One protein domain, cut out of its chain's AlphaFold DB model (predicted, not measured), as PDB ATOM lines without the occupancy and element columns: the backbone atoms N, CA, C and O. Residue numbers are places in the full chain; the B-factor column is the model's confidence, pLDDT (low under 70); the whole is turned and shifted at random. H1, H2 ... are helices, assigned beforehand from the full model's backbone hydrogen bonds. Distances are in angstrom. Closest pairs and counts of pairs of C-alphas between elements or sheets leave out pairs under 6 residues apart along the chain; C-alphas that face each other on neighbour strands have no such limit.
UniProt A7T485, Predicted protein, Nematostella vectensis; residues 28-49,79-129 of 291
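AT A GLANCE: This is residues 28 to 49 and 79 to 129 of the 291 residues of the protein "Predicted protein" of Nematostella vectensis (UniProt A7T485). H2 and H3 make an open V, joined at its closed end by a tight link, and the long helix H1 crosses that closed end, near both. Residues 79 to 95, the tail before H2 and most of H2, stick out from the rest. The printed part has 73 residues with three named helices, in the order H1, H2, H3, and no named strand; the class is all helix. The whole is loose, with a radius of gyration of the C-alphas of 15.3 A, and flat, spanning 42 by 41 by 18 A.

IN THESE COORDINATES: H1, residues 28 to 49, begins at C-alpha 28 at (-37.836, 13.696, 49.156) and is 31.2 A long from first to last C-alpha. After the cut, H2, residues 85 to 100, begins at C-alpha 85 at (-7.237, 8.506, 37.268) and measures 21.9 A. H3, residues 105 to 127, is the longest helix; it measures 32.1 A and ends at C-alpha 127 at (-26.524, -0.962, 27.281).

HOW THE PARTS SIT: H1 and H2 are close but not clearly touching, about perpendicular at 84 degrees; their closest C-alphas, of Val 44 and Tyr 99, are 7.6 A apart. H1 and H3 are close but not clearly touching, at a steep tilt of 59 degrees, opposite ways; their closest C-alphas, of Met 36 and Leu 111, are 7.6 A apart. H2 and H3 are close but not clearly touching, at a shallow tilt of 27 degrees, opposite ways; their closest C-alphas, of Leu 100 and Val 108, are 7.0 A apart. In H1, H2 and H3 every O i to N i+4 pair is within hydrogen-bond range.

THE WHOLE: The two C-alphas farthest apart, of Leu 28 and Tyr 79, are 48.7 A apart. Residues 50 to 78 are not printed, and C-alphas 49 and 79 are 36.0 A apart across this cut. Residues 115 to 120 and 122 to 128 also stand free. The mean pLDDT of the printed part is 70.3; residues 28 to 49 and 79 to 83 are under 70.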
ATOM      1  N   LEU A  28     -38.013  14.502  47.944       37.84
ATOM      2  CA  LEU A  28     -37.836  13.696  49.156       37.84
ATOM      3  C   LEU A  28     -36.528  12.890  49.104       37.84
ATOM      4  O   LEU A  28     -35.821  12.781  50.108       37.84
ATOM      5  N   THR A  29     -36.167  12.389  47.921       49.22
ATOM      6  CA  THR A  29     -34.871  11.741  47.676       49.22
ATOM      7  C   THR A  29     -33.714  12.740  47.703       49.22
ATOM      8  O   THR A  29     -32.733  12.462  48.385       49.22
ATOM      9  N   GLN A  30     -33.833  13.929  47.097       44.12
ATOM     10  CA  GLN A  30     -32.815  14.990  47.214       44.12
ATOM     11  C   GLN A  30     -32.555  15.404  48.666       44.12
ATOM     12  O   GLN A  30     -31.406  15.414  49.103       44.12
ATOM     13  N   LEU A  31     -33.613  15.664  49.441       45.38
ATOM     14  CA  LEU A  31     -33.503  16.047  50.851       45.38
ATOM     15  C   LEU A  31     -32.877  14.925  51.702       45.38
ATOM     16  O   LEU A  31     -32.170  15.182  52.677       45.38
ATOM     17  N   SER A  32     -33.124  13.662  51.338       52.50
ATOM     18  CA  SER A  32     -32.505  12.507  51.992       52.50
ATOM     19  C   SER A  32     -31.035  12.325  51.603       52.50
ATOM     20  O   SER A  32     -30.262  11.848  52.431       52.50
ATOM     21  N   VAL A  33     -30.644  12.685  50.379       51.62
ATOM     22  CA  VAL A  33     -29.253  12.639  49.900       51.62
ATOM     23  C   VAL A  33     -28.428  13.758  50.532       51.62
ATOM     24  O   VAL A  33     -27.315  13.498  50.979       51.62
ATOM     25  N   GLU A  34     -28.975  14.970  50.662       58.41
ATOM     26  CA  GLU A  34     -28.302  16.089  51.340       58.41
ATOM     27  C   GLU A  34     -28.039  15.784  52.817       58.41
ATOM     28  O   GLU A  34     -26.902  15.903  53.273       58.41
ATOM     29  N   LYS A  35     -29.045  15.274  53.542       59.03
ATOM     30  CA  LYS A  35     -28.872  14.827  54.936       59.03
ATOM     31  C   LYS A  35     -27.864  13.688  55.069       59.03
ATOM     32  O   LYS A  35     -27.117  13.633  56.040       59.03
ATOM     33  N   MET A  36     -27.836  12.769  54.108       51.62
ATOM     34  CA  MET A  36     -26.868  11.674  54.098       51.62
ATOM     35  C   MET A  36     -25.450  12.186  53.829       51.62
ATOM     36  O   MET A  36     -24.510  11.728  54.467       51.62
ATOM     37  N   ASN A  37     -25.293  13.169  52.944       60.66
ATOM     38  CA  ASN A  37     -24.009  13.799  52.655       60.66
ATOM     39  C   ASN A  37     -23.475  14.578  53.866       60.66
ATOM     40  O   ASN A  37     -22.300  14.467  54.201       60.66
ATOM     41  N   GLU A  38     -24.346  15.290  54.581       69.12
ATOM     42  CA  GLU A  38     -24.011  15.967  55.838       69.12
ATOM     43  C   GLU A  38     -23.590  14.962  56.928       69.12
ATOM     44  O   GLU A  38     -22.598  15.174  57.627       69.12
ATOM     45  N   GLN A  39     -24.267  13.812  57.021       62.38
ATOM     46  CA  GLN A  39     -23.885  12.721  57.927       62.38
ATOM     47  C   GLN A  39     -22.545  12.078  57.547       62.38
ATOM     48  O   GLN A  39     -21.732  11.806  58.431       62.38
ATOM     49  N   ILE A  40     -22.281  11.872  56.253       62.56
ATOM     50  CA  ILE A  40     -20.991  11.369  55.762       62.56
ATOM     51  C   ILE A  40     -19.886  12.375  56.091       62.56
ATOM     52  O   ILE A  40     -18.871  11.983  56.657       62.56
ATOM     53  N   GLN A  41     -20.089  13.666  55.811       67.44
ATOM     54  CA  GLN A  41     -19.117  14.712  56.139       67.44
ATOM     55  C   GLN A  41     -18.853  14.800  57.642       67.44
ATOM     56  O   GLN A  41     -17.696  14.871  58.047       67.44
ATOM     57  N   THR A  42     -19.894  14.721  58.469       69.62
ATOM     58  CA  THR A  42     -19.761  14.730  59.931       69.62
ATOM     59  C   THR A  42     -19.001  13.502  60.429       69.62
ATOM     60  O   THR A  42     -18.132  13.620  61.288       69.62
ATOM     61  N   CYS A  43     -19.277  12.317  59.877       56.25
ATOM     62  CA  CYS A  43     -18.579  11.092  60.256       56.25
ATOM     63  C   CYS A  43     -17.103  11.137  59.841       56.25
ATOM     64  O   CYS A  43     -16.227  10.858  60.653       56.25
ATOM     65  N   VAL A  44     -16.823  11.591  58.616       62.88
ATOM     66  CA  VAL A  44     -15.465  11.808  58.107       62.88
ATOM     67  C   VAL A  44     -14.708  12.800  58.997       62.88
ATOM     68  O   VAL A  44     -13.597  12.511  59.432       62.88
ATOM     69  N   GLN A  45     -15.321  13.931  59.350       66.00
ATOM     70  CA  GLN A  45     -14.722  14.912  60.255       66.00
ATOM     71  C   GLN A  45     -14.509  14.360  61.669       66.00
ATOM     72  O   GLN A  45     -13.474  14.635  62.264       66.00
ATOM     73  N   ALA A  46     -15.429  13.556  62.206       61.19
ATOM     74  CA  ALA A  46     -15.286  12.937  63.525       61.19
ATOM     75  C   ALA A  46     -14.179  11.869  63.562       61.19
ATOM     76  O   ALA A  46     -13.478  11.741  64.568       61.19
ATOM     77  N   ILE A  47     -14.002  11.125  62.467       57.12
ATOM     78  CA  ILE A  47     -12.909  10.164  62.293       57.12
ATOM     79  C   ILE A  47     -11.568  10.905  62.277       57.12
ATOM     80  O   ILE A  47     -10.685  10.574  63.064       57.12
ATOM     81  N   PHE A  48     -11.445  11.963  61.471       59.06
ATOM     82  CA  PHE A  48     -10.210  12.749  61.390       59.06
ATOM     83  C   PHE A  48      -9.938  13.601  62.643       59.06
ATOM     84  O   PHE A  48      -8.787  13.808  63.011       59.06
ATOM     85  N   ALA A  49     -10.969  14.057  63.361       56.75
ATOM     86  CA  ALA A  49     -10.805  14.795  64.619       56.75
ATOM     87  C   ALA A  49     -10.288  13.905  65.765       56.75
ATOM     88  O   ALA A  49      -9.574  14.389  66.649       56.75
ATOM     89  N   TYR A  79       8.468  -0.848  38.297       46.91
ATOM     90  CA  TYR A  79       7.253  -0.582  37.557       46.91
ATOM     91  C   TYR A  79       6.911   0.881  37.832       46.91
ATOM     92  O   TYR A  79       6.324   1.199  38.864       46.91
ATOM     93  N   TYR A  80       7.306   1.776  36.924       44.44
ATOM     94  CA  TYR A  80       6.713   3.108  36.805       44.44
ATOM     95  C   TYR A  80       5.254   2.915  36.364       44.44
ATOM     96  O   TYR A  80       4.898   3.064  35.200       44.44
ATOM     97  N   TYR A  81       4.407   2.462  37.284       52.81
ATOM     98  CA  TYR A  81       2.974   2.456  37.071       52.81
ATOM     99  C   TYR A  81       2.498   3.840  37.479       52.81
ATOM    100  O   TYR A  81       2.246   4.108  38.651       52.81
ATOM    101  N   GLN A  82       2.468   4.757  36.515       56.75
ATOM    102  CA  GLN A  82       1.758   6.010  36.706       56.75
ATOM    103  C   GLN A  82       0.299   5.625  36.961       56.75
ATOM    104  O   GLN A  82      -0.349   5.077  36.069       56.75
ATOM    105  N   MET A  83      -0.176   5.795  38.201       57.16
ATOM    106  CA  MET A  83      -1.571   5.513  38.527       57.16
ATOM    107  C   MET A  83      -2.438   6.344  37.591       57.16
ATOM    108  O   MET A  83      -2.326   7.571  37.558       57.16
ATOM    109  N   ASP A  84      -3.284   5.675  36.818       73.38
ATOM    110  CA  ASP A  84      -4.296   6.377  36.056       73.38
ATOM    111  C   ASP A  84      -5.368   6.931  37.009       73.38
ATOM    112  O   ASP A  84      -5.507   6.524  38.170       73.38
ATOM    113  N   GLN A  85      -6.147   7.888  36.511       74.56
ATOM    114  CA  GLN A  85      -7.237   8.506  37.268       74.56
ATOM    115  C   GLN A  85      -8.248   7.478  37.816       74.56
ATOM    116  O   GLN A  85      -8.855   7.706  38.861       74.56
ATOM    117  N   TYR A  86      -8.407   6.331  37.145       73.00
ATOM    118  CA  TYR A  86      -9.333   5.269  37.537       73.00
ATOM    119  C   TYR A  86      -8.794   4.419  38.690       73.00
ATOM    120  O   TYR A  86      -9.547   4.071  39.597       73.00
ATOM    121  N   THR A  87      -7.495   4.124  38.698       71.19
ATOM    122  CA  THR A  87      -6.813   3.432  39.796       71.19
ATOM    123  C   THR A  87      -6.850   4.299  41.042       71.19
ATOM    124  O   THR A  87      -7.198   3.802  42.111       71.19
ATOM    125  N   HIS A  88      -6.583   5.602  40.898       73.88
ATOM    126  CA  HIS A  88      -6.692   6.539  42.010       73.88
ATOM    127  C   HIS A  88      -8.118   6.561  42.580       73.88
ATOM    128  O   HIS A  88      -8.298   6.339  43.775       73.88
ATOM    129  N   ALA A  89      -9.134   6.732  41.724       70.75
ATOM    130  CA  ALA A  89     -10.538   6.714  42.136       70.75
ATOM    131  C   ALA A  89     -10.937   5.397  42.825       70.75
ATOM    132  O   ALA A  89     -11.617   5.419  43.851       70.75
ATOM    133  N   SER A  90     -10.472   4.257  42.302       71.12
ATOM    134  CA  SER A  90     -10.710   2.933  42.880       71.12
ATOM    135  C   SER A  90     -10.135   2.834  44.294       71.12
ATOM    136  O   SER A  90     -10.881   2.572  45.236       71.12
ATOM    137  N   VAL A  91      -8.850   3.157  44.480       72.12
ATOM    138  CA  VAL A  91      -8.196   3.121  45.800       72.12
ATOM    139  C   VAL A  91      -8.890   4.060  46.785       72.12
ATOM    140  O   VAL A  91      -9.198   3.647  47.904       72.12
ATOM    141  N   THR A  92      -9.211   5.290  46.369       76.00
ATOM    142  CA  THR A  92      -9.935   6.231  47.234       76.00
ATOM    143  C   THR A  92     -11.339   5.742  47.577       76.00
ATOM    144  O   THR A  92     -11.770   5.898  48.714       76.00
ATOM    145  N   SER A  93     -12.047   5.106  46.637       74.06
ATOM    146  CA  SER A  93     -13.384   4.562  46.896       74.06
ATOM    147  C   SER A  93     -13.348   3.366  47.849       74.06
ATOM    148  O   SER A  93     -14.202   3.277  48.723       74.06
ATOM    149  N   CYS A  94     -12.330   2.505  47.758       74.00
ATOM    150  CA  CYS A  94     -12.112   1.413  48.706       74.00
ATOM    151  C   CYS A  94     -11.828   1.936  50.119       74.00
ATOM    152  O   CYS A  94     -12.423   1.457  51.083       74.00
ATOM    153  N   ALA A  95     -10.961   2.946  50.248       79.00
ATOM    154  CA  ALA A  95     -10.684   3.583  51.534       79.00
ATOM    155  C   ALA A  95     -11.948   4.238  52.118       79.00
ATOM    156  O   ALA A  95     -12.275   4.037  53.285       79.00
ATOM    157  N   LEU A  96     -12.706   4.962  51.291       79.25
ATOM    158  CA  LEU A  96     -13.978   5.554  51.694       79.25
ATOM    159  C   LEU A  96     -14.993   4.488  52.123       79.25
ATOM    160  O   LEU A  96     -15.641   4.657  53.148       79.25
ATOM    161  N   ALA A  97     -15.120   3.380  51.390       76.50
ATOM    162  CA  ALA A  97     -16.017   2.282  51.747       76.50
ATOM    163  C   ALA A  97     -15.663   1.674  53.115       76.50
ATOM    164  O   ALA A  97     -16.564   1.369  53.901       76.50
ATOM    165  N   ALA A  98     -14.369   1.558  53.436       78.44
ATOM    166  CA  ALA A  98     -13.919   1.118  54.754       78.44
ATOM    167  C   ALA A  98     -14.368   2.085  55.864       78.44
ATOM    168  O   ALA A  98     -14.890   1.640  56.882       78.44
ATOM    169  N   TYR A  99     -14.260   3.400  55.644       78.44
ATOM    170  CA  TYR A  99     -14.770   4.396  56.592       78.44
ATOM    171  C   TYR A  99     -16.296   4.386  56.707       78.44
ATOM    172  O   TYR A  99     -16.831   4.424  57.811       78.44
ATOM    173  N   LEU A 100     -17.015   4.281  55.587       76.19
ATOM    174  CA  LEU A 100     -18.479   4.201  55.574       76.19
ATOM    175  C   LEU A 100     -18.999   2.952  56.294       76.19
ATOM    176  O   LEU A 100     -20.114   2.972  56.804       76.19
ATOM    177  N   SER A 101     -18.197   1.891  56.381       77.88
ATOM    178  CA  SER A 101     -18.542   0.677  57.131       77.88
ATOM    179  C   SER A 101     -18.604   0.901  58.650       77.88
ATOM    180  O   SER A 101     -19.105   0.040  59.364       77.88
ATOM    181  N   LEU A 102     -18.122   2.049  59.146       83.12
ATOM    182  CA  LEU A 102     -18.240   2.462  60.549       83.12
ATOM    183  C   LEU A 102     -19.587   3.136  60.870       83.12
ATOM    184  O   LEU A 102     -19.875   3.381  62.040       83.12
ATOM    185  N   LEU A 103     -20.390   3.472  59.853       79.12
ATOM    186  CA  LEU A 103     -21.723   4.052  60.028       79.12
ATOM    187  C   LEU A 103     -22.731   3.012  60.536       79.12
ATOM    188  O   LEU A 103     -22.509   1.804  60.469       79.12
ATOM    189  N   GLU A 104     -23.889   3.486  60.998       85.00
ATOM    190  CA  GLU A 104     -24.983   2.604  61.401       85.00
ATOM    191  C   GLU A 104     -25.504   1.788  60.206       85.00
ATOM    192  O   GLU A 104     -25.658   2.299  59.090       85.00
ATOM    193  N   GLU A 105     -25.847   0.518  60.440       83.81
ATOM    194  CA  GLU A 105     -26.278  -0.419  59.395       83.81
ATOM    195  C   GLU A 105     -27.435   0.136  58.541       83.81
ATOM    196  O   GLU A 105     -27.471  -0.059  57.322       83.81
ATOM    197  N   GLN A 106     -28.370   0.875  59.148       84.62
ATOM    198  CA  GLN A 106     -29.485   1.483  58.422       84.62
ATOM    199  C   GLN A 106     -29.021   2.567  57.435       84.62
ATOM    200  O   GLN A 106     -29.548   2.649  56.322       84.62
ATOM    201  N   GLN A 107     -28.032   3.382  57.813       80.38
ATOM    202  CA  GLN A 107     -27.467   4.423  56.954       80.38
ATOM    203  C   GLN A 107     -26.699   3.799  55.786       80.38
ATOM    204  O   GLN A 107     -26.924   4.175  54.634       80.38
ATOM    205  N   VAL A 108     -25.885   2.774  56.061       77.88
ATOM    206  CA  VAL A 108     -25.147   2.023  55.032       77.88
ATOM    207  C   VAL A 108     -26.105   1.363  54.038       77.88
ATOM    208  O   VAL A 108     -25.901   1.441  52.824       77.88
ATOM    209  N   LYS A 109     -27.205   0.761  54.511       80.81
ATOM    210  CA  LYS A 109     -28.237   0.167  53.642       80.81
ATOM    211  C   LYS A 109     -28.916   1.197  52.740       80.81
ATOM    212  O   LYS A 109     -29.140   0.912  51.565       80.81
ATOM    213  N   ARG A 110     -29.230   2.392  53.250       85.19
ATOM    214  CA  ARG A 110     -29.833   3.471  52.444       85.19
ATOM    215  C   ARG A 110     -28.860   3.999  51.392       85.19
ATOM    216  O   ARG A 110     -29.231   4.092  50.225       85.19
ATOM    217  N   LEU A 111     -27.618   4.275  51.788       77.94
ATOM    218  CA  LEU A 111     -26.572   4.753  50.883       77.94
ATOM    219  C   LEU A 111     -26.280   3.736  49.776       77.94
ATOM    220  O   LEU A 111     -26.308   4.073  48.595       77.94
ATOM    221  N   SER A 112     -26.065   2.472  50.143       79.31
ATOM    222  CA  SER A 112     -25.820   1.399  49.174       79.31
ATOM    223  C   SER A 112     -27.008   1.169  48.239       79.31
ATOM    224  O   SER A 112     -26.803   0.909  47.055       79.31
ATOM    225  N   ALA A 113     -28.250   1.304  48.719       80.62
ATOM    226  CA  ALA A 113     -29.433   1.231  47.866       80.62
ATOM    227  C   ALA A 113     -29.487   2.380  46.847       80.62
ATOM    228  O   ALA A 113     -29.766   2.111  45.679       80.62
ATOM    229  N   CYS A 114     -29.167   3.611  47.263       86.06
ATOM    230  CA  CYS A 114     -29.090   4.774  46.377       86.06
ATOM    231  C   CYS A 114     -28.025   4.572  45.290       86.06
ATOM    232  O   CYS A 114     -28.350   4.572  44.106       86.06
ATOM    233  N   ILE A 115     -26.782   4.271  45.693       81.56
ATOM    234  CA  ILE A 115     -25.663   4.026  44.768       81.56
ATOM    235  C   ILE A 115     -26.010   2.901  43.789       81.56
ATOM    236  O   ILE A 115     -25.828   3.033  42.583       81.56
ATOM    237  N   ARG A 116     -26.552   1.787  44.290       78.81
ATOM    238  CA  ARG A 116     -26.948   0.651  43.453       78.81
ATOM    239  C   ARG A 116     -28.047   1.019  42.459       78.81
ATOM    240  O   ARG A 116     -27.987   0.541  41.327       78.81
ATOM    241  N   SER A 117     -29.037   1.815  42.863       81.62
ATOM    242  CA  SER A 117     -30.119   2.279  41.984       81.62
ATOM    243  C   SER A 117     -29.565   3.136  40.849       81.62
ATOM    244  O   SER A 117     -29.803   2.833  39.678       81.62
ATOM    245  N   ASP A 118     -28.734   4.123  41.184       83.00
ATOM    246  CA  ASP A 118     -28.109   5.006  40.203       83.00
ATOM    247  C   ASP A 118     -27.209   4.216  39.254       83.00
ATOM    248  O   ASP A 118     -27.388   4.263  38.037       83.00
ATOM    249  N   CYS A 119     -26.293   3.397  39.778       81.56
ATOM    250  CA  CYS A 119     -25.428   2.571  38.941       81.56
ATOM    251  C   CYS A 119     -26.231   1.614  38.047       81.56
ATOM    252  O   CYS A 119     -25.867   1.430  36.887       81.56
ATOM    253  N   SER A 120     -27.330   1.036  38.544       79.31
ATOM    254  CA  SER A 120     -28.210   0.184  37.732       79.31
ATOM    255  C   SER A 120     -28.833   0.961  36.576       79.31
ATOM    256  O   SER A 120     -28.789   0.487  35.444       79.31
ATOM    257  N   HIS A 121     -29.347   2.167  36.836       81.00
ATOM    258  CA  HIS A 121     -29.926   3.030  35.808       81.00
ATOM    259  C   HIS A 121     -28.888   3.443  34.755       81.00
ATOM    260  O   HIS A 121     -29.130   3.330  33.552       81.00
ATOM    261  N   TRP A 122     -27.704   3.875  35.195       83.75
ATOM    262  CA  TRP A 122     -26.611   4.251  34.298       83.75
ATOM    263  C   TRP A 122     -26.151   3.072  33.436       83.75
ATOM    264  O   TRP A 122     -25.988   3.231  32.226       83.75
ATOM    265  N   LEU A 123     -25.993   1.879  34.018       78.31
ATOM    266  CA  LEU A 123     -25.644   0.670  33.269       78.31
ATOM    267  C   LEU A 123     -26.739   0.301  32.264       78.31
ATOM    268  O   LEU A 123     -26.432   0.077  31.095       78.31
ATOM    269  N   ALA A 124     -28.006   0.296  32.681       77.25
ATOM    270  CA  ALA A 124     -29.134   0.013  31.800       77.25
ATOM    271  C   ALA A 124     -29.140   0.960  30.589       77.25
ATOM    272  O   ALA A 124     -29.156   0.501  29.446       77.25
ATOM    273  N   LYS A 125     -28.970   2.267  30.822       82.94
ATOM    274  CA  LYS A 125     -28.867   3.285  29.768       82.94
ATOM    275  C   LYS A 125     -27.675   3.061  28.835       82.94
ATOM    276  O   LYS A 125     -27.825   3.177  27.620       82.94
ATOM    277  N   MET A 126     -26.502   2.720  29.374       79.88
ATOM    278  CA  MET A 126     -25.296   2.444  28.580       79.88
ATOM    279  C   MET A 126     -25.471   1.238  27.648       79.88
ATOM    280  O   MET A 126     -24.964   1.253  26.525       79.88
ATOM    281  N   PHE A 127     -26.209   0.218  28.089       77.00
ATOM    282  CA  PHE A 127     -26.524  -0.962  27.281       77.00
ATOM    283  C   PHE A 127     -27.809  -0.823  26.448       77.00
ATOM    284  O   PHE A 127     -28.098  -1.698  25.634       77.00
ATOM    285  N   GLY A 128     -28.537   0.290  26.580       80.06
ATOM    286  CA  GLY A 128     -29.763   0.556  25.827       80.06
ATOM    287  C   GLY A 128     -30.971  -0.259  26.298       80.06
ATOM    288  O   GLY A 128     -31.804  -0.622  25.473       80.06
ATOM    289  N   TYR A 129     -31.047  -0.566  27.594       74.62
ATOM    290  CA  TYR A 129     -32.190  -1.223  28.224       74.62
ATOM    291  C   TYR A 129     -33.020  -0.217  29.020       74.62
ATOM    292  O   TYR A 129     -32.489   0.448  29.908       74.62
TER     293      TYR A 129